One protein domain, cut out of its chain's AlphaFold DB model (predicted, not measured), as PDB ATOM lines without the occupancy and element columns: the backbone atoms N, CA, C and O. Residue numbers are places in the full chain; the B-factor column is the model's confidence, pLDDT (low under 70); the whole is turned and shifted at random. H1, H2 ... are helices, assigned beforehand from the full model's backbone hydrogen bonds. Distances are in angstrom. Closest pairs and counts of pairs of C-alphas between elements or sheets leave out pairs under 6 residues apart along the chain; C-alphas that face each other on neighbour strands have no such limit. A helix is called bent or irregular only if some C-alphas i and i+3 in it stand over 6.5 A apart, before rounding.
ATOM      1  N   PHE A 107      55.994 100.666 -24.493       77.25
ATOM      2  CA  PHE A 107      55.638  99.630 -25.463       77.25
ATOM      3  C   PHE A 107      54.355  98.878 -25.073       77.25
ATOM      4  O   PHE A 107      53.546  98.535 -25.937       77.25
ATOM      5  N   SER A 108      54.153  98.619 -23.778       82.19
ATOM      6  CA  SER A 108      52.925  97.995 -23.272       82.19
ATOM      7  C   SER A 108      51.700  98.874 -23.521       82.19
ATOM      8  O   SER A 108      50.672  98.373 -23.978       82.19
ATOM      9  N   MET A 109      51.825 100.179 -23.273       85.75
ATOM     10  CA  MET A 109      50.770 101.156 -23.541       85.75
ATOM     11  C   MET A 109      50.409 101.185 -25.031       85.75
ATOM     12  O   MET A 109      49.247 100.976 -25.370       85.75
ATOM     13  N   ILE A 110      51.398 101.312 -25.925       82.50
ATOM     14  CA  ILE A 110      51.167 101.329 -27.379       82.50
ATOM     15  C   ILE A 110      50.489 100.051 -27.866       82.50
ATOM     16  O   ILE A 110      49.569 100.117 -28.681       82.50
ATOM     17  N   ARG A 111      50.908  98.882 -27.365       82.56
ATOM     18  CA  ARG A 111      50.264  97.608 -27.704       82.56
ATOM     19  C   ARG A 111      48.786  97.608 -27.319       82.56
ATOM     20  O   ARG A 111      47.962  97.151 -28.109       82.56
ATOM     21  N   GLU A 112      48.452  98.065 -26.117       85.81
ATOM     22  CA  GLU A 112      47.059  98.077 -25.668       85.81
ATOM     23  C   GLU A 112      46.229  99.079 -26.479       85.81
ATOM     24  O   GLU A 112      45.138  98.741 -26.933       85.81
ATOM     25  N   THR A 113      46.773 100.263 -26.774       85.56
ATOM     26  CA  THR A 113      46.129 101.235 -27.670       85.56
ATOM     27  C   THR A 113      45.876 100.643 -29.056       85.56
ATOM     28  O   THR A 113      44.765 100.739 -29.580       85.56
ATOM     29  N   LYS A 114      46.878  99.971 -29.636       84.81
ATOM     30  CA  LYS A 114      46.763  99.296 -30.932       84.81
ATOM     31  C   LYS A 114      45.657  98.238 -30.910       84.81
ATOM     32  O   LYS A 114      44.764  98.260 -31.752       84.81
ATOM     33  N   LYS A 115      45.638  97.391 -29.880       85.81
ATOM     34  CA  LYS A 115      44.596  96.376 -29.676       85.81
ATOM     35  C   LYS A 115      43.197  96.991 -29.605       85.81
ATOM     36  O   LYS A 115      42.282  96.479 -30.245       85.81
ATOM     37  N   GLN A 116      43.022  98.087 -28.868       88.69
ATOM     38  CA  GLN A 116      41.736  98.784 -28.777       88.69
ATOM     39  C   GLN A 116      41.289  99.345 -30.134       88.69
ATOM     40  O   GLN A 116      40.114  99.228 -30.485       88.69
ATOM     41  N   CYS A 117      42.210  99.910 -30.915       89.81
ATOM     42  CA  CYS A 117      41.936 100.378 -32.273       89.81
ATOM     43  C   CYS A 117      41.556  99.228 -33.219       89.81
ATOM     44  O   CYS A 117      40.528  99.312 -33.892       89.81
ATOM     45  N   ALA A 118      42.318  98.128 -33.218       87.25
ATOM     46  CA  ALA A 118      42.018  96.936 -34.014       87.25
ATOM     47  C   ALA A 118      40.633  96.365 -33.696       87.25
ATOM     48  O   ALA A 118      39.865  96.060 -34.607       87.25
ATOM     49  N   MET A 119      40.289  96.251 -32.407       87.12
ATOM     50  CA  MET A 119      38.986  95.743 -31.975       87.12
ATOM     51  C   MET A 119      37.845  96.618 -32.497       87.12
ATOM     52  O   MET A 119      36.918  96.092 -33.106       87.12
ATOM     53  N   LYS A 120      37.938  97.946 -32.340       89.06
ATOM     54  CA  LYS A 120      36.924  98.884 -32.854       89.06
ATOM     55  C   LYS A 120      36.732  98.750 -34.366       89.06
ATOM     56  O   LYS A 120      35.601  98.724 -34.841       89.06
ATOM     57  N   LEU A 121      37.829  98.646 -35.118       89.56
ATOM     58  CA  LEU A 121      37.777  98.505 -36.573       89.56
ATOM     59  C   LEU A 121      37.151  97.174 -36.991       89.56
ATOM     60  O   LEU A 121      36.308  97.158 -37.881       89.56
ATOM     61  N   ARG A 122      37.498  96.072 -36.328       84.69
ATOM     62  CA  ARG A 122      36.952  94.744 -36.636       84.69
ATOM     63  C   ARG A 122      35.483  94.591 -36.269       84.69
ATOM     64  O   ARG A 122      34.746  93.971 -37.021       84.69
ATOM     65  N   THR A 123      35.027  95.182 -35.166       86.19
ATOM     66  CA  THR A 123      33.594  95.183 -34.825       86.19
ATOM     67  C   THR A 123      32.755  95.846 -35.921       86.19
ATOM     68  O   THR A 123      31.646  95.397 -36.194       86.19
ATOM     69  N   ASN A 124      33.303  96.858 -36.595       86.00
ATOM     70  CA  ASN A 124      32.639  97.534 -37.710       86.00
ATOM     71  C   ASN A 124      32.836  96.827 -39.066       86.00
ATOM     72  O   ASN A 124      32.207  97.222 -40.042       86.00
ATOM     73  N   ASN A 125      33.707  95.813 -39.136       83.06
ATOM     74  CA  ASN A 125      34.064  95.072 -40.349       83.06
ATOM     75  C   ASN A 125      34.139  93.565 -40.019       83.06
ATOM     76  O   ASN A 125      35.234  93.008 -39.890       83.06
ATOM     77  N   PRO A 126      32.987  92.908 -39.778       77.25
ATOM     78  CA  PRO A 126      32.934  91.537 -39.266       77.25
ATOM     79  C   PRO A 126      33.367  90.494 -40.297       77.25
ATOM     80  O   PRO A 126      33.729  89.378 -39.928       77.25
ATOM     81  N   PHE A 134      44.382  84.646 -50.344       69.31
ATOM     82  CA  PHE A 134      44.533  84.574 -51.794       69.31
ATOM     83  C   PHE A 134      43.582  85.519 -52.541       69.31
ATOM     84  O   PHE A 134      43.687  85.669 -53.759       69.31
ATOM     85  N   ASN A 135      42.686  86.205 -51.826       74.31
ATOM     86  CA  ASN A 135      41.766  87.170 -52.408       74.31
ATOM     87  C   ASN A 135      42.338  88.598 -52.356       74.31
ATOM     88  O   ASN A 135      42.436  89.223 -51.298       74.31
ATOM     89  N   CYS A 136      42.671  89.141 -53.528       75.50
ATOM     90  CA  CYS A 136      43.285  90.464 -53.662       75.50
ATOM     91  C   CYS A 136      42.386  91.615 -53.181       75.50
ATOM     92  O   CYS A 136      42.879  92.544 -52.540       75.50
ATOM     93  N   GLU A 137      41.079  91.566 -53.459       77.12
ATOM     94  CA  GLU A 137      40.134  92.602 -53.015       77.12
ATOM     95  C   GLU A 137      40.069  92.635 -51.485       77.12
ATOM     96  O   GLU A 137      40.112  93.693 -50.851       77.12
ATOM     97  N   TYR A 138      40.035  91.449 -50.890       74.50
ATOM     98  CA  TYR A 138      39.978  91.275 -49.454       74.50
ATOM     99  C   TYR A 138      41.263  91.734 -48.753       74.50
ATOM    100  O   TYR A 138      41.225  92.449 -47.749       74.50
ATOM    101  N   MET A 139      42.416  91.408 -49.341       74.69
ATOM    102  CA  MET A 139      43.715  91.924 -48.910       74.69
ATOM    103  C   MET A 139      43.798  93.448 -49.005       74.69
ATOM    104  O   MET A 139      44.385  94.080 -48.126       74.69
ATOM    105  N   GLY A 140      43.200  94.046 -50.039       78.31
ATOM    106  CA  GLY A 140      43.075  95.498 -50.165       78.31
ATOM    107  C   GLY A 140      42.318  96.112 -48.988       78.31
ATOM    108  O   GLY A 140      42.820  97.042 -48.358       78.31
ATOM    109  N   LYS A 141      41.167  95.535 -48.619       81.56
ATOM    110  CA  LYS A 141      40.368  95.987 -47.464       81.56
ATOM    111  C   LYS A 141      41.144  95.890 -46.154       81.56
ATOM    112  O   LYS A 141      41.148  96.838 -45.376       81.56
ATOM    113  N   ILE A 142      41.850  94.784 -45.915       81.06
ATOM    114  CA  ILE A 142      42.650  94.634 -44.690       81.06
ATOM    115  C   ILE A 142      43.801  95.639 -44.651       81.06
ATOM    116  O   ILE A 142      44.039  96.236 -43.604       81.06
ATOM    117  N   LYS A 143      44.496  95.870 -45.771       79.38
ATOM    118  CA  LYS A 143      45.536  96.908 -45.850       79.38
ATOM    119  C   LYS A 143      44.965  98.281 -45.474       79.38
ATOM    120  O   LYS A 143      45.553  98.955 -44.629       79.38
ATOM    121  N   ASP A 144      43.804  98.647 -46.017       84.62
ATOM    122  CA  ASP A 144      43.116  99.903 -45.688       84.62
ATOM    123  C   ASP A 144      42.740  99.971 -44.190       84.62
ATOM    124  O   ASP A 144      42.946 100.999 -43.541       84.62
ATOM    125  N   LEU A 145      42.283  98.866 -43.590       87.00
ATOM    126  CA  LEU A 145      41.982  98.809 -42.155       87.00
ATOM    127  C   LEU A 145      43.222  98.951 -41.269       87.00
ATOM    128  O   LEU A 145      43.140  99.592 -40.223       87.00
ATOM    129  N   ILE A 146      44.372  98.403 -41.662       82.50
ATOM    130  CA  ILE A 146      45.605  98.589 -40.889       82.50
ATOM    131  C   ILE A 146      46.089 100.046 -40.988       82.50
ATOM    132  O   ILE A 146      46.567 100.609 -40.001       82.50
ATOM    133  N   VAL A 147      45.919 100.703 -42.142       84.81
ATOM    134  CA  VAL A 147      46.153 102.155 -42.249       84.81
ATOM    135  C   VAL A 147      45.250 102.908 -41.266       84.81
ATOM    136  O   VAL A 147      45.730 103.755 -40.509       84.81
ATOM    137  N   CYS A 148      43.968 102.545 -41.192       89.62
ATOM    138  CA  CYS A 148      43.041 103.114 -40.214       89.62
ATOM    139  C   CYS A 148      43.416 102.816 -38.758       89.62
ATOM    140  O   CYS A 148      43.222 103.666 -37.889       89.62
ATOM    141  N   GLU A 149      43.973 101.641 -38.465       86.81
ATOM    142  CA  GLU A 149      44.489 101.309 -37.135       86.81
ATOM    143  C   GLU A 149      45.643 102.246 -36.762       86.81
ATOM    144  O   GLU A 149      45.655 102.801 -35.662       86.81
ATOM    145  N   SER A 150      46.576 102.478 -37.690       86.25
ATOM    146  CA  SER A 150      47.706 103.392 -37.495       86.25
ATOM    147  C   SER A 150      47.243 104.830 -37.241       86.25
ATOM    148  O   SER A 150      47.725 105.470 -36.301       86.25
ATOM    149  N   GLU A 151      46.258 105.318 -38.002       89.81
ATOM    150  CA  GLU A 151      45.642 106.626 -37.757       89.81
ATOM    151  C   GLU A 151      44.945 106.683 -36.390       89.81
ATOM    152  O   GLU A 151      45.125 107.648 -35.647       89.81
ATOM    153  N   CYS A 152      44.188 105.647 -36.020       93.56
ATOM    154  CA  CYS A 152      43.505 105.570 -34.728       93.56
ATOM    155  C   CYS A 152      44.487 105.659 -33.551       93.56
ATOM    156  O   CYS A 152      44.247 106.409 -32.598       93.56
ATOM    157  N   VAL A 153      45.615 104.946 -33.626       89.88
ATOM    158  CA  VAL A 153      46.676 105.022 -32.612       89.88
ATOM    159  C   VAL A 153      47.255 106.436 -32.557       89.88
ATOM    160  O   VAL A 153      47.354 107.010 -31.474       89.88
ATOM    161  N   ALA A 154      47.577 107.032 -33.707       92.00
ATOM    162  CA  ALA A 154      48.140 108.379 -33.770       92.00
ATOM    163  C   ALA A 154      47.189 109.448 -33.207       92.00
ATOM    164  O   ALA A 154      47.632 110.323 -32.468       92.00
ATOM    165  N   LYS A 155      45.882 109.345 -33.479       94.19
ATOM    166  CA  LYS A 155      44.851 110.208 -32.876       94.19
ATOM    167  C   LYS A 155      44.765 110.025 -31.364       94.19
ATOM    168  O   LYS A 155      44.694 111.004 -30.635       94.19
ATOM    169  N   THR A 156      44.803 108.780 -30.888       93.50
ATOM    170  CA  THR A 156      44.726 108.473 -29.448       93.50
ATOM    171  C   THR A 156      45.914 109.051 -28.676       93.50
ATOM    172  O   THR A 156      45.770 109.456 -27.527       93.50
ATOM    173  N   LEU A 157      47.082 109.115 -29.314       90.50
ATOM    174  CA  LEU A 157      48.308 109.684 -28.755       90.50
ATOM    175  C   LEU A 157      48.461 111.190 -29.020       90.50
ATOM    176  O   LEU A 157      49.510 111.751 -28.708       90.50
ATOM    177  N   ASP A 158      47.446 111.827 -29.607       94.69
ATOM    178  CA  ASP A 158      47.452 113.233 -30.013       94.69
ATOM    179  C   ASP A 158      48.646 113.622 -30.911       94.69
ATOM    180  O   ASP A 158      49.240 114.691 -30.789       94.69
ATOM    181  N   LEU A 159      49.021 112.732 -31.835       94.25
ATOM    182  CA  LEU A 159      50.116 112.948 -32.793       94.25
ATOM    183  C   LEU A 159      49.651 113.588 -34.100       94.25
ATOM    184  O   LEU A 159      50.487 113.958 -34.924       94.25
ATOM    185  N   LEU A 160      48.337 113.688 -34.298       92.06
ATOM    186  CA  LEU A 160      47.730 114.303 -35.470       92.06
ATOM    187  C   LEU A 160      47.031 115.605 -35.096       92.06
ATOM    188  O   LEU A 160      46.480 115.733 -34.001       92.06
ATOM    189  N   ASP A 161      47.058 116.570 -36.004       85.56
ATOM    190  CA  ASP A 161      46.230 117.767 -35.932       85.56
ATOM    191  C   ASP A 161      44.818 117.529 -36.495       85.56
ATOM    192  O   ASP A 161      44.451 116.421 -36.900       85.56
ATOM    193  N   GLU A 162      44.005 118.585 -36.499       78.94
ATOM    194  CA  GLU A 162      42.623 118.552 -36.992       78.94
ATOM    195  C   GLU A 162      42.539 118.192 -38.486       78.94
ATOM    196  O   GLU A 162      41.570 117.574 -38.936       78.94
ATOM    197  N   ASN A 163      43.594 118.490 -39.250       76.88
ATOM    198  CA  ASN A 163      43.697 118.179 -40.671       76.88
ATOM    199  C   ASN A 163      44.156 116.733 -40.912       76.88
ATOM    200  O   ASN A 163      43.992 116.206 -42.016       76.88
ATOM    201  N   GLY A 164      44.616 116.027 -39.875       76.69
ATOM    202  CA  GLY A 164      45.203 114.691 -39.970       76.69
ATOM    203  C   GLY A 164      46.672 114.708 -40.393       76.69
ATOM    204  O   GLY A 164      47.172 113.679 -40.856       76.69
ATOM    205  N   GLU A 165      47.342 115.851 -40.245       86.69
ATOM    206  CA  GLU A 165      48.781 116.015 -40.425       86.69
ATOM    207  C   GLU A 165      49.528 115.761 -39.114       86.69
ATOM    208  O   GLU A 165      48.969 115.820 -38.019       86.69
ATOM    209  N   ILE A 166      50.817 115.445 -39.218       92.62
ATOM    210  CA  ILE A 166      51.639 115.067 -38.070       92.62
ATOM    211  C   ILE A 166      52.061 116.301 -37.258       92.62
ATOM    212  O   ILE A 166      52.749 117.190 -37.764       92.62
ATOM    213  N   LYS A 167      51.784 116.286 -35.953       94.88
ATOM    214  CA  LYS A 167      52.316 117.245 -34.973       94.88
ATOM    215  C   LYS A 167      53.776 116.913 -34.644       94.88
ATOM    216  O   LYS A 167      54.042 116.037 -33.819       94.88
ATOM    217  N   ARG A 168      54.731 117.627 -35.256       94.62
ATOM    218  CA  ARG A 168      56.186 117.411 -35.072       94.62
ATOM    219  C   ARG A 168      56.587 117.268 -33.600       94.62
ATOM    220  O   ARG A 168      57.195 116.268 -33.227       94.62
ATOM    221  N   ASP A 169      56.236 118.241 -32.764       95.38
ATOM    222  CA  ASP A 169      56.712 118.268 -31.375       95.38
ATOM    223  C   ASP A 169      56.074 117.167 -30.519       95.38
ATOM    224  O   ASP A 169      56.741 116.579 -29.665       95.38
ATOM    225  N   ALA A 170      54.817 116.806 -30.803       95.25
ATOM    226  CA  ALA A 170      54.157 115.669 -30.166       95.25
ATOM    227  C   ALA A 170      54.843 114.346 -30.543       95.25
ATOM    228  O   ALA A 170      55.060 113.492 -29.682       95.25
ATOM    229  N   VAL A 171      55.263 114.199 -31.805       93.50
ATOM    230  CA  VAL A 171      56.043 113.047 -32.278       93.50
ATOM    231  C   VAL A 171      57.400 112.972 -31.592       93.50
ATOM    232  O   VAL A 171      57.753 111.910 -31.080       93.50
ATOM    233  N   VAL A 172      58.150 114.074 -31.530       94.44
ATOM    234  CA  VAL A 172      59.442 114.111 -30.825       94.44
ATOM    235  C   VAL A 172      59.255 113.695 -29.366       94.44
ATOM    236  O   VAL A 172      59.965 112.816 -28.879       94.44
ATOM    237  N   ALA A 173      58.267 114.266 -28.672       93.19
ATOM    238  CA  ALA A 173      57.974 113.921 -27.285       93.19
ATOM    239  C   ALA A 173      57.575 112.443 -27.120       93.19
ATOM    240  O   ALA A 173      58.012 111.781 -26.179       93.19
ATOM    241  N   SER A 174      56.769 111.911 -28.039       89.56
ATOM    242  CA  SER A 174      56.342 110.512 -28.063       89.56
ATOM    243  C   SER A 174      57.519 109.552 -28.264       89.56
ATOM    244  O   SER A 174      57.665 108.596 -27.501       89.56
ATOM    245  N   PHE A 175      58.421 109.840 -29.206       88.38
ATOM    246  CA  PHE A 175      59.626 109.040 -29.410       88.38
ATOM    247  C   PHE A 175      60.587 109.125 -28.222       88.38
ATOM    248  O   PHE A 175      61.068 108.075 -27.798       88.38
ATOM    249  N   LYS A 176      60.799 110.304 -27.621       88.19
ATOM    250  CA  LYS A 176      61.614 110.438 -26.397       88.19
ATOM    251  C   LYS A 176      61.065 109.574 -25.257       88.19
ATOM    252  O   LYS A 176      61.836 108.893 -24.594       88.19
ATOM    253  N   LYS A 177      59.737 109.530 -25.074       86.69
ATOM    254  CA  LYS A 177      59.071 108.663 -24.077       86.69
ATOM    255  C   LYS A 177      59.194 107.166 -24.388       86.69
ATOM    256  O   LYS A 177      59.100 106.349 -23.482       86.69
ATOM    257  N   SER A 178      59.354 106.810 -25.661       82.12
ATOM    258  CA  SER A 178      59.473 105.417 -26.112       82.12
ATOM    259  C   SER A 178      60.875 104.832 -25.948       82.12
ATOM    260  O   SER A 178      61.038 103.611 -25.958       82.12
ATOM    261  N   MET A 179      61.885 105.692 -25.843       83.25
ATOM    262  CA  MET A 179      63.282 105.310 -25.691       83.25
ATOM    263  C   MET A 179      63.616 105.130 -24.216       83.25
ATOM    264  O   MET A 179      63.087 105.828 -23.355       83.25
ATOM    265  N   SER A 180      64.528 104.208 -23.920       81.31
ATOM    266  CA  SER A 180      65.104 104.129 -22.581       81.31
ATOM    267  C   SER A 180      65.935 105.383 -22.276       81.31
ATOM    268  O   SER A 180      66.463 106.033 -23.183       81.31
ATOM    269  N   SER A 181      66.089 105.708 -20.991       75.44
ATOM    270  CA  SER A 181      66.962 106.799 -20.527       75.44
ATOM    271  C   SER A 181      68.408 106.648 -21.008       75.44
ATOM    272  O   SER A 181      69.065 107.639 -21.294       75.44
ATOM    273  N   ASP A 182      68.872 105.407 -21.162       75.50
ATOM    274  CA  ASP A 182      70.271 105.079 -21.465       75.50
ATOM    275  C   ASP A 182      70.611 105.149 -22.970       75.50
ATOM    276  O   ASP A 182      71.697 104.747 -23.384       75.50
ATOM    277  N   SER A 183      69.678 105.607 -23.810       77.50
ATOM    278  CA  SER A 183      69.836 105.714 -25.269       77.50
ATOM    279  C   SER A 183      70.250 107.129 -25.701       77.50
ATOM    280  O   SER A 183      69.648 107.710 -26.603       77.50
ATOM    281  N   GLU A 184      71.256 107.722 -25.047       78.94
ATOM    282  CA  GLU A 184      71.669 109.123 -25.274       78.94
ATOM    283  C   GLU A 184      71.997 109.432 -26.743       78.94
ATOM    284  O   GLU A 184      71.602 110.474 -27.269       78.94
ATOM    285  N   VAL A 185      72.661 108.502 -27.437       79.69
ATOM    286  CA  VAL A 185      72.996 108.650 -28.862       79.69
ATOM    287  C   VAL A 185      71.727 108.820 -29.701       79.69
ATOM    288  O   VAL A 185      71.661 109.713 -30.544       79.69
ATOM    289  N   GLN A 186      70.696 108.014 -29.440       78.88
ATOM    290  CA  GLN A 186      69.405 108.070 -30.124       78.88
ATOM    291  C   GLN A 186      68.642 109.351 -29.793       78.88
ATOM    292  O   GLN A 186      68.067 109.958 -30.696       78.88
ATOM    293  N   HIS A 187      68.657 109.784 -28.527       83.44
ATOM    294  CA  HIS A 187      68.006 111.028 -28.106       83.44
ATOM    295  C   HIS A 187      68.572 112.242 -28.851       83.44
ATOM    296  O   HIS A 187      67.800 113.104 -29.274       83.44
ATOM    297  N   ASN A 188      69.888 112.278 -29.081       87.19
ATOM    298  CA  ASN A 188      70.564 113.391 -29.755       87.19
ATOM    299  C   ASN A 188      70.260 113.479 -31.260       87.19
ATOM    300  O   ASN A 188      70.225 114.575 -31.815       87.19
ATOM    301  N   VAL A 189      70.033 112.346 -31.932       90.06
ATOM    302  CA  VAL A 189      69.748 112.311 -33.384       90.06
ATOM    303  C   VAL A 189      68.253 112.330 -33.712       90.06
ATOM    304  O   VAL A 189      67.876 112.577 -34.859       90.06
ATOM    305  N   LEU A 190      67.395 112.089 -32.715       90.62
ATOM    306  CA  LEU A 190      65.958 111.891 -32.890       90.62
ATOM    307  C   LEU A 190      65.277 113.044 -33.630       90.62
ATOM    308  O   LEU A 190      64.527 112.804 -34.573       90.62
ATOM    309  N   GLU A 191      65.517 114.286 -33.209       95.19
ATOM    310  CA  GLU A 191      64.848 115.447 -33.808       95.19
ATOM    311  C   GLU A 191      65.219 115.616 -35.281       95.19
ATOM    312  O   GLU A 191      64.338 115.799 -36.119       95.19
ATOM    313  N   GLY A 192      66.499 115.427 -35.617       96.06
ATOM    314  CA  GLY A 192      66.964 115.449 -37.003       96.06
ATOM    315  C   GLY A 192      66.321 114.355 -37.862       96.06
ATOM    316  O   GLY A 192      65.992 114.598 -39.023       96.06
ATOM    317  N   TYR A 193      66.086 113.163 -37.302       94.38
ATOM    318  CA  TYR A 193      65.371 112.091 -38.002       94.38
ATOM    319  C   TYR A 193      63.893 112.414 -38.205       94.38
ATOM    320  O   TYR A 193      63.387 112.213 -39.310       94.38
ATOM    321  N   VAL A 194      63.220 112.968 -37.191       95.50
ATOM    322  CA  VAL A 194      61.825 113.416 -37.317       95.50
ATOM    323  C   VAL A 194      61.711 114.460 -38.425       95.50
ATOM    324  O   VAL A 194      60.902 114.291 -39.336       95.50
ATOM    325  N   ASP A 195      62.568 115.481 -38.421       96.88
ATOM    326  CA  ASP A 195      62.548 116.546 -39.429       96.88
ATOM    327  C   ASP A 195      62.806 116.012 -40.840       96.88
ATOM    328  O   ASP A 195      62.087 116.348 -41.787       96.88
ATOM    329  N   LYS A 196      63.785 115.113 -40.984       95.25
ATOM    330  CA  LYS A 196      64.095 114.453 -42.258       95.25
ATOM    331  C   LYS A 196      62.921 113.619 -42.770       95.25
ATOM    332  O   LYS A 196      62.628 113.642 -43.967       95.25
ATOM    333  N   CYS A 197      62.240 112.892 -41.890       92.56
ATOM    334  CA  CYS A 197      61.100 112.064 -42.263       92.56
ATOM    335  C   CYS A 197      59.868 112.888 -42.629       92.56
ATOM    336  O   CYS A 197      59.249 112.620 -43.660       92.56
ATOM    337  N   LEU A 198      59.566 113.941 -41.872       94.56
ATOM    338  CA  LEU A 198      58.489 114.868 -42.211       94.56
ATOM    339  C   LEU A 198      58.758 115.575 -43.542       94.56
ATOM    340  O   LEU A 198      57.855 115.695 -44.367       94.56
ATOM    341  N   ALA A 199      60.006 115.970 -43.814       94.94
ATOM    342  CA  ALA A 199      60.384 116.548 -45.101       94.94
ATOM    343  C   ALA A 199      60.153 115.579 -46.277       94.94
ATOM    344  O   ALA A 199      59.623 115.997 -47.303       94.94
ATOM    345  N   LYS A 200      60.470 114.284 -46.117       89.88
ATOM    346  CA  LYS A 200      60.209 113.233 -47.130       89.88
ATOM    347  C   LYS A 200      58.718 112.994 -47.403       89.88
ATOM    348  O   LYS A 200      58.373 112.381 -48.415       89.88
ATOM    349  N   MET A 201      57.848 113.407 -46.488       88.81
ATOM    350  CA  MET A 201      56.401 113.235 -46.592       88.81
ATOM    351  C   MET A 201      55.700 114.445 -47.220       88.81
ATOM    352  O   MET A 201      54.570 114.308 -47.683       88.81
ATOM    353  N   LYS A 202      56.359 115.611 -47.280       89.38
ATOM    354  CA  LYS A 202      55.775 116.828 -47.861       89.38
ATOM    355  C   LYS A 202      55.370 116.611 -49.320       89.38
ATOM    356  O   LYS A 202      56.140 116.081 -50.117       89.38
ATOM    357  N   GLY A 203      54.163 117.058 -49.663       84.38
ATOM    358  CA  GLY A 203      53.622 116.991 -51.023       84.38
ATOM    359  C   GLY A 203      53.068 115.624 -51.441       84.38
ATOM    360  O   GLY A 203      52.604 115.496 -52.570       84.38
ATOM    361  N   LYS A 204      53.089 114.611 -50.564       86.94
ATOM    362  CA  LYS A 204      52.399 113.337 -50.799       86.94
ATOM    363  C   LYS A 204      50.936 113.444 -50.367       86.94
ATOM    364  O   LYS A 204      50.658 113.965 -49.288       86.94
ATOM    365  N   ASP A 205      50.017 112.895 -51.162       86.94
ATOM    366  CA  ASP A 205      48.636 112.685 -50.718       86.94
ATOM    367  C   ASP A 205      48.588 111.490 -49.758       86.94
ATOM    368  O   ASP A 205      48.527 110.328 -50.163       86.94
ATOM    369  N   LEU A 206      48.717 111.791 -48.467       86.00
ATOM    370  CA  LEU A 206      48.721 110.799 -47.392       86.00
ATOM    371  C   LEU A 206      47.355 110.644 -46.735       86.00
ATOM    372  O   LEU A 206      47.192 109.745 -45.919       86.00
ATOM    373  N   LYS A 207      46.375 111.479 -47.083       87.12
ATOM    374  CA  LYS A 207      45.006 111.394 -46.568       87.12
ATOM    375  C   LYS A 207      44.013 111.578 -47.719       87.12
ATOM    376  O   LYS A 207      43.367 112.625 -47.810       87.12
ATOM    377  N   PRO A 208      43.859 110.555 -48.580       85.94
ATOM    378  CA  PRO A 208      42.889 110.604 -49.663       85.94
ATOM    379  C   PRO A 208      41.465 110.782 -49.122       85.94
ATOM    380  O   PRO A 208      41.119 110.268 -48.054       85.94
ATOM    381  N   ALA A 209      40.612 111.477 -49.874       84.75
ATOM    382  CA  ALA A 209      39.231 111.729 -49.468       84.75
ATOM    383  C   ALA A 209      38.476 110.419 -49.165       84.75
ATOM    384  O   ALA A 209      38.476 109.481 -49.961       84.75
ATOM    385  N   GLY A 210      37.824 110.361 -47.999       84.81
ATOM    386  CA  GLY A 210      37.074 109.182 -47.552       84.81
ATOM    387  C   GLY A 210      37.932 108.010 -47.060       84.81
ATOM    388  O   GLY A 210      37.372 106.965 -46.735       84.81
ATOM    389  N   LYS A 211      39.260 108.164 -46.977       88.12
ATOM    390  CA  LYS A 211      40.185 107.157 -46.441       88.12
ATOM    391  C   LYS A 211      40.923 107.664 -45.202       88.12
ATOM    392  O   LYS A 211      41.018 108.865 -44.954       88.12
ATOM    393  N   CYS A 212      41.449 106.724 -44.424       88.56
ATOM    394  CA  CYS A 212      42.336 107.029 -43.307       88.56
ATOM    395  C   CYS A 212      43.706 107.505 -43.807       88.56
ATOM    396  O   CYS A 212      44.187 107.082 -44.859       88.56
ATOM    397  N   SER A 213      44.339 108.364 -43.017       89.25
ATOM    398  CA  SER A 213      45.664 108.913 -43.245       89.25
ATOM    399  C   SER A 213      46.737 107.838 -43.091       89.25
ATOM    400  O   SER A 213      46.867 107.211 -42.038       89.25
ATOM    401  N   SER A 214      47.555 107.661 -44.123       88.06
ATOM    402  CA  SER A 214      48.758 106.827 -44.098       88.06
ATOM    403  C   SER A 214      49.964 107.543 -43.484       88.06
ATOM    404  O   SER A 214      51.008 106.917 -43.286       88.06
ATOM    405  N   ALA A 215      49.834 108.826 -43.118       89.31
ATOM    406  CA  ALA A 215      50.937 109.628 -42.593       89.31
ATOM    407  C   ALA A 215      51.630 109.021 -41.355       89.31
ATOM    408  O   ALA A 215      52.863 108.965 -41.356       89.31
ATOM    409  N   PRO A 216      50.921 108.503 -40.330       86.75
ATOM    410  CA  PRO A 216      51.586 107.895 -39.175       86.75
ATOM    411  C   PRO A 216      52.434 106.674 -39.539       86.75
ATOM    412  O   PRO A 216      53.514 106.468 -38.984       86.75
ATOM    413  N   MET A 217      51.967 105.879 -40.500       83.25
ATOM    414  CA  MET A 217      52.674 104.690 -40.954       83.25
ATOM    415  C   MET A 217      53.906 105.044 -41.791       83.25
ATOM    416  O   MET A 217      54.979 104.483 -41.565       83.25
ATOM    417  N   GLU A 218      53.776 105.992 -42.719       84.19
ATOM    418  CA  GLU A 218      54.902 106.501 -43.510       84.19
ATOM    419  C   GLU A 218      55.993 107.091 -42.611       84.19
ATOM    420  O   GLU A 218      57.180 106.801 -42.787       84.19
ATOM    421  N   LEU A 219      55.588 107.853 -41.593       85.88
ATOM    422  CA  LEU A 219      56.503 108.380 -40.590       85.88
ATOM    423  C   LEU A 219      57.198 107.252 -39.827       85.88
ATOM    424  O   LEU A 219      58.421 107.265 -39.718       85.88
ATOM    425  N   HIS A 220      56.453 106.263 -39.328       84.69
ATOM    426  CA  HIS A 220      57.023 105.130 -38.600       84.69
ATOM    427  C   HIS A 220      58.047 104.352 -39.447       84.69
ATOM    428  O   HIS A 220      59.141 104.050 -38.966       84.69
ATOM    429  N   HIS A 221      57.736 104.063 -40.715       80.75
ATOM    430  CA  HIS A 221      58.669 103.394 -41.628       80.75
ATOM    431  C   HIS A 221      59.927 104.221 -41.881       80.75
ATOM    432  O   HIS A 221      61.034 103.679 -41.844       80.75
ATOM    433  N   CYS A 222      59.776 105.527 -42.109       86.56
ATOM    434  CA  CYS A 222      60.922 106.403 -42.284       86.56
ATOM    435  C   CYS A 222      61.793 106.446 -41.022       86.56
ATOM    436  O   CYS A 222      62.999 106.228 -41.110       86.56
ATOM    437  N   MET A 223      61.182 106.642 -39.849       86.81
ATOM    438  CA  MET A 223      61.881 106.697 -38.565       86.81
ATOM    439  C   MET A 223      62.650 105.407 -38.285       86.81
ATOM    440  O   MET A 223      63.816 105.462 -37.908       86.81
ATOM    441  N   PHE A 224      62.040 104.242 -38.522       83.81
ATOM    442  CA  PHE A 224      62.736 102.963 -38.380       83.81
ATOM    443  C   PHE A 224      63.949 102.867 -39.316       83.81
ATOM    444  O   PHE A 224      65.016 102.421 -38.897       83.81
ATOM    445  N   GLY A 225      63.810 103.322 -40.563       83.56
ATOM    446  CA  GLY A 225      64.913 103.388 -41.517       83.56
ATOM    447  C   GLY A 225      66.069 104.256 -41.030       83.56
ATOM    448  O   GLY A 225      67.207 103.795 -41.011       83.56
ATOM    449  N   GLU A 226      65.784 105.478 -40.576       88.38
ATOM    450  CA  GLU A 226      66.810 106.385 -40.042       88.38
ATOM    451  C   GLU A 226      67.487 105.801 -38.787       88.38
ATOM    452  O   GLU A 226      68.709 105.844 -38.672       88.38
ATOM    453  N   MET A 227      66.728 105.151 -37.897       85.19
ATOM    454  CA  MET A 227      67.266 104.490 -36.697       85.19
ATOM    455  C   MET A 227      68.170 103.291 -37.015       85.19
ATOM    456  O   MET A 227      69.115 103.016 -36.276       85.19
ATOM    457  N   VAL A 228      67.887 102.551 -38.089       84.50
ATOM    458  CA  VAL A 228      68.707 101.405 -38.512       84.50
ATOM    459  C   VAL A 228      69.939 101.862 -39.292       84.50
ATOM    460  O   VAL A 228      71.037 101.358 -39.054       84.50
ATOM    461  N   SER A 229      69.776 102.806 -40.217       84.62
ATOM    462  CA  SER A 229      70.868 103.327 -41.044       84.62
ATOM    463  C   SER A 229      71.831 104.217 -40.260       84.62
ATOM    464  O   SER A 229      73.023 104.210 -40.548       84.62
ATOM    465  N   GLY A 230      71.332 104.952 -39.268       87.38
ATOM    466  CA  GLY A 230      72.125 105.819 -38.402       87.38
ATOM    467  C   GLY A 230      72.713 105.129 -37.171       87.38
ATOM    468  O   GLY A 230      73.265 105.807 -36.311       87.38
ATOM    469  N   CYS A 231      72.587 103.803 -37.057       88.12
ATOM    470  CA  CYS A 231      73.182 103.060 -35.954       88.12
ATOM    471  C   CYS A 231      74.723 103.089 -36.043       88.12
ATOM    472  O   CYS A 231      75.253 102.687 -37.086       88.12
ATOM    473  N   PRO A 232      75.450 103.494 -34.984       88.31
ATOM    474  CA  PRO A 232      76.915 103.477 -34.964       88.31
ATOM    475  C   PRO A 232      77.491 102.079 -35.213       88.31
ATOM    476  O   PRO A 232      76.903 101.088 -34.778       88.31
ATOM    477  N   ALA A 233      78.634 101.984 -35.897       89.00
ATOM    478  CA  ALA A 233      79.218 100.710 -36.335       89.00
ATOM    479  C   ALA A 233      79.465  99.729 -35.175       89.00
ATOM    480  O   ALA A 233      79.236  98.529 -35.310       89.00
ATOM    481  N   GLU A 234      79.862 100.254 -34.022       88.88
ATOM    482  CA  GLU A 234      80.098  99.531 -32.776       88.88
ATOM    483  C   GLU A 234      78.819  98.991 -32.119       88.88
ATOM    484  O   GLU A 234      78.885  98.030 -31.364       88.88
ATOM    485  N   SER A 235      77.658  99.583 -32.415       88.00
ATOM    486  CA  SER A 235      76.344  99.173 -31.890       88.00
ATOM    487  C   SER A 235      75.520  98.367 -32.901       88.00
ATOM    488  O   SER A 235      74.370  98.009 -32.629       88.00
ATOM    489  N   GLN A 236      76.059  98.122 -34.098       89.94
ATOM    490  CA  GLN A 236      75.348  97.432 -35.166       89.94
ATOM    491  C   GLN A 236      75.311  95.923 -34.930       89.94
ATOM    492  O   GLN A 236      76.336  95.245 -34.873       89.94
ATOM    493  N   VAL A 237      74.101  95.365 -34.940       88.25
ATOM    494  CA  VAL A 237      73.914  93.914 -34.897       88.25
ATOM    495  C   VAL A 237      74.192  93.324 -36.284       88.25
ATOM    496  O   VAL A 237      73.493  93.602 -37.267       88.25
ATOM    497  N   ASN A 238      75.214  92.472 -36.381       86.06
ATOM    498  CA  ASN A 238      75.721  91.927 -37.647       86.06
ATOM    499  C   ASN A 238      75.145  90.550 -37.994       86.06
ATOM    500  O   ASN A 238      75.866  89.603 -38.293       86.06
ATOM    501  N   THR A 239      73.817  90.447 -37.996       84.75
ATOM    502  CA  THR A 239      73.118  89.272 -38.532       84.75
ATOM    503  C   THR A 239      72.821  89.446 -40.028       84.75
ATOM    504  O   THR A 239      72.602  90.578 -40.478       84.75
ATOM    505  N   PRO A 240      72.707  88.353 -40.815       82.00
ATOM    506  CA  PRO A 240      72.309  88.430 -42.226       82.00
ATOM    507  C   PRO A 240      70.986  89.182 -42.444       82.00
ATOM    508  O   PRO A 240      70.795  89.866 -43.448       82.00
ATOM    509  N   ARG A 241      70.065  89.100 -41.475       80.25
ATOM    510  CA  ARG A 241      68.803  89.850 -41.477       80.25
ATOM    511  C   ARG A 241      69.039  91.356 -41.372       80.25
ATOM    512  O   ARG A 241      68.508  92.105 -42.185       80.25
ATOM    513  N   CYS A 242      69.827  91.801 -40.397       82.75
ATOM    514  CA  CYS A 242      70.088  93.224 -40.193       82.75
ATOM    515  C   CYS A 242      70.937  93.845 -41.301       82.75
ATOM    516  O   CYS A 242      70.775  95.027 -41.600       82.75
ATOM    517  N   GLN A 243      71.788  93.056 -41.957       85.00
ATOM    518  CA  GLN A 243      72.466  93.472 -43.187       85.00
ATOM    519  C   GLN A 243      71.458  93.713 -44.317       85.00
ATOM    520  O   GLN A 243      71.448  94.796 -44.894       85.00
ATOM    521  N   LYS A 244      70.533  92.771 -44.561       82.56
ATOM    522  CA  LYS A 244      69.469  92.939 -45.568       82.56
ATOM    523  C   LYS A 244      68.562  94.135 -45.280       82.56
ATOM    524  O   LYS A 244      68.173  94.836 -46.208       82.56
ATOM    525  N   ILE A 245      68.208  94.378 -44.016       81.56
ATOM    526  CA  ILE A 245      67.395  95.546 -43.638       81.56
ATOM    527  C   ILE A 245      68.158  96.839 -43.955       81.56
ATOM    528  O   ILE A 245      67.607  97.712 -44.623       81.56
ATOM    529  N   ARG A 246      69.427  96.947 -43.540       84.31
ATOM    530  CA  ARG A 246      70.275  98.114 -43.838       84.31
ATOM    531  C   ARG A 246      70.442  98.343 -45.341       84.31
ATOM    532  O   ARG A 246      70.315  99.474 -45.795       84.31
ATOM    533  N   GLU A 247      70.660  97.278 -46.110       85.06
ATOM    534  CA  GLU A 247      70.779  97.337 -47.571       85.06
ATOM    535  C   GLU A 247      69.480  97.802 -48.252       85.06
ATOM    536  O   GLU A 247      69.514  98.560 -49.218       85.06
ATOM    537  N   ARG A 248      68.310  97.382 -47.758       80.75
ATOM    538  CA  ARG A 248      67.023  97.857 -48.293       80.75
ATOM    539  C   ARG A 248      66.848  99.354 -48.072       80.75
ATOM    540  O   ARG A 248      66.547 100.079 -49.020       80.75
ATOM    541  N   TYR A 249      67.097  99.821 -46.850       80.31
ATOM    542  CA  TYR A 249      66.982 101.242 -46.534       80.31
ATOM    543  C   TYR A 249      68.017 102.095 -47.274       80.31
ATOM    544  O   TYR A 249      67.679 103.198 -47.702       80.31
ATOM    545  N   SER A 250      69.230 101.585 -47.526       82.12
ATOM    546  CA  SER A 250      70.217 102.300 -48.350       82.12
ATOM    547  C   SER A 250      69.789 102.435 -49.816       82.12
ATOM    548  O   SER A 250      70.150 103.411 -50.469       82.12
ATOM    549  N   LYS A 251      68.957 101.514 -50.319       82.12
ATOM    550  CA  LYS A 251      68.333 101.577 -51.653       82.12
ATOM    551  C   LYS A 251      67.016 102.364 -51.681       82.12
ATOM    552  O   LYS A 251      66.331 102.358 -52.699       82.12
ATOM    553  N   GLY A 252      66.627 103.008 -50.578       73.12
ATOM    554  CA  GLY A 252      65.364 103.747 -50.478       73.12
ATOM    555  C   GLY A 252      64.116 102.861 -50.419       73.12
ATOM    556  O   GLY A 252      63.005 103.368 -50.555       73.12
ATOM    557  N   GLN A 253      64.275 101.552 -50.209       67.31
ATOM    558  CA  GLN A 253      63.157 100.631 -50.044       67.31
ATOM    559  C   GLN A 253      62.678 100.681 -48.593       67.31
ATOM    560  O   GLN A 253      63.417 100.323 -47.673       67.31
ATOM    561  N   THR A 254      61.438 101.111 -48.380       61.25
ATOM    562  CA  THR A 254      60.784 101.012 -47.074       61.25
ATOM    563  C   THR A 254      60.309  99.580 -46.834       61.25
ATOM    564  O   THR A 254      60.048  98.808 -47.763       61.25
ATOM    565  N   LEU A 255      60.224  99.175 -45.567       56.34
ATOM    566  CA  LEU A 255      59.534  97.935 -45.227       56.34
ATOM    567  C   LEU A 255      58.046  98.123 -45.547       56.34
ATOM    568  O   LEU A 255      57.370  98.894 -44.879       56.34
ATOM    569  N   ALA A 256      57.535  97.429 -46.565       46.38
ATOM    570  CA  ALA A 256      56.096  97.290 -46.736       46.38
ATOM    571  C   ALA A 256      55.526  96.399 -45.622       46.38
ATOM    572  O   ALA A 256      56.256  95.594 -45.031       46.38
ATOM    573  N   PHE A 257      54.224  96.546 -45.361       50.41
ATOM    574  CA  PHE A 257      53.425  95.721 -44.453       50.41
ATOM    575  C   PHE A 257      53.908  94.264 -44.386       50.41
ATOM    576  O   PHE A 257      53.662  93.464 -45.285       50.41
ATOM    577  N   GLY A 258      54.615  93.917 -43.309       54.66
ATOM    578  CA  GLY A 258      55.103  92.556 -43.103       54.66
ATOM    579  C   GLY A 258      54.011  91.627 -42.567       54.66
ATOM    580  O   GLY A 258      53.055  92.085 -41.936       54.66
ATOM    581  N   LYS A 259      54.217  90.307 -42.707       53.59
ATOM    582  CA  LYS A 259      53.393  89.233 -42.101       53.59
ATOM    583  C   LYS A 259      53.009  89.523 -40.642       53.59
ATOM    584  O   LYS A 259      51.913  89.196 -40.208       53.59
ATOM    585  N   HIS A 260      53.904  90.156 -39.888       62.19
ATOM    586  CA  HIS A 260      53.700  90.479 -38.477       62.19
ATOM    587  C   HIS A 260      52.642  91.549 -38.245       62.19
ATOM    588  O   HIS A 260      51.869  91.416 -37.307       62.19
ATOM    589  N   VAL A 261      52.585  92.572 -39.097       62.25
ATOM    590  CA  VAL A 261      51.599  93.647 -38.960       62.25
ATOM    591  C   VAL A 261      50.204  93.100 -39.266       62.25
ATOM    592  O   VAL A 261      49.274  93.338 -38.501       62.25
ATOM    593  N   LEU A 262      50.093  92.279 -40.316       63.66
ATOM    594  CA  LEU A 262      48.862  91.572 -40.672       63.66
ATOM    595  C   LEU A 262      48.407  90.623 -39.554       63.66
ATOM    596  O   LEU A 262      47.262  90.684 -39.110       63.66
ATOM    597  N   HIS A 263      49.308  89.771 -39.064       66.94
ATOM    598  CA  HIS A 263      49.000  88.841 -37.979       66.94
ATOM    599  C   HIS A 263      48.628  89.580 -36.686       66.94
ATOM    600  O   HIS A 263      47.688  89.199 -35.997       66.94
ATOM    601  N   GLU A 264      49.338  90.648 -36.329       66.50
ATOM    602  CA  GLU A 264      49.006  91.433 -35.142       66.50
ATOM    603  C   GLU A 264      47.608  92.044 -35.257       66.50
ATOM    604  O   GLU A 264      46.824  91.893 -34.326       66.50
ATOM    605  N   PHE A 265      47.245  92.632 -36.398       69.62
ATOM    606  CA  PHE A 265      45.904  93.180 -36.618       69.62
ATOM    607  C   PHE A 265      44.807  92.099 -36.523       69.62
ATOM    608  O   PHE A 265      43.848  92.227 -35.754       69.62
ATOM    609  N   LEU A 266      44.977  90.976 -37.232       67.81
ATOM    610  CA  LEU A 266      43.990  89.885 -37.290       67.81
ATOM    611  C   LEU A 266      43.848  89.100 -35.977       67.81
ATOM    612  O   LEU A 266      42.837  88.427 -35.755       67.81
ATOM    613  N   HIS A 267      44.830  89.164 -35.081       68.62
ATOM    614  CA  HIS A 267      44.810  88.431 -33.812       68.62
ATOM    615  C   HIS A 267      44.730  89.337 -32.575       68.62
ATOM    616  O   HIS A 267      44.516  88.836 -31.469       68.62
ATOM    617  N   SER A 268      44.819  90.659 -32.741       63.53
ATOM    618  CA  SER A 268      44.609  91.619 -31.658       63.53
ATOM    619  C   SER A 268      43.202  91.493 -31.082       63.53
ATOM    620  O   SER A 268      42.211  91.544 -31.805       63.53
TER     621      SER A 268
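What this domain is: This is residues 107 to 126 and 134 to 268 of the 280 residues of an uncharacterized protein of Musca domestica (UniProt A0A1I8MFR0). A compact group of crossed helices is built round one helix, H5, which lies in the middle along the longest axis. At one end of H5 stands H2, with H1 crossing it and the low-confidence H7 near both; the helical hairpin of H3 and H4 packs on H5 through H4, and H6 meets the other end of H5. The printed part has 155 residues with seven named helices, H1 to H7 in order along the chain, and no named strand; the class is all helix. It is compact, with a radius of gyration of the C-alphas of 16.3 A, and spans 48 by 36 by 33 A.

How they stand to each other: H1, residues 107 to 123, touches H2, residues 136 to 156, at a steep tilt of 50 degrees, opposite ways; their closest C-alphas, of Cys 117 and Glu 149, are 5.6 A apart. Residues 147 to 154 of H2 touch residues 215 to 217 of H5, residues 215 to 229, about perpendicular at 85 degrees, with the C-alphas of Ser 150 and Pro 216 closest at 6.2 A. H3, residues 168 to 178, and H4, residues 184 to 201, form a hairpin at a steep tilt of 38 degrees; their closest C-alphas, of Val 172 and Glu 191, are 6.3 A apart. H4 touches H5, the hub, at a steep tilt of 47 degrees, opposite ways, with the C-alphas of Cys 197 and Cys 222 closest at 5.7 A. Residues 225 to 229 of H5 touch H6, residues 240 to 250, at a steep tilt of 64 degrees, with the C-alphas of Gly 225 and Tyr 249 closest at 5.8 A. H7, residues 259 to 267, is close to H1 but not clearly touching, with the C-alphas of Ala 118 and Phe 265 closest at 6.0 A. H1 and H5 are apart. Every O i to N i+4 pair is within hydrogen-bond range in H1, H2, H3, H5, H6 and H7; in H4 12 of 14 are.

Where its parts are: H1 begins at C-alpha 107 (55.638, 99.630, -25.463) and is 24.4 A long. H2 is 30.2 A, H4 26.5 A and H5 21.0 A long. H4 is irregular, with C-alphas 188 and 191 7.3 A apart, and has a kink of 38 degrees near residue 191. H7 ends at C-alpha 267 (44.810, 88.431, -33.812).

The domain as a whole: The C-alphas of Pro 126 and Glu 234 are the two farthest apart, at 48.3 A. Residues 127 to 133 are not printed, and C-alphas 126 and 134 are 18.4 A apart across this cut. The links H2 to H3 and H4 to H5 are long. The mean pLDDT of the printed part is 83.4; residue 134 and residues 253 to 268 are under 70.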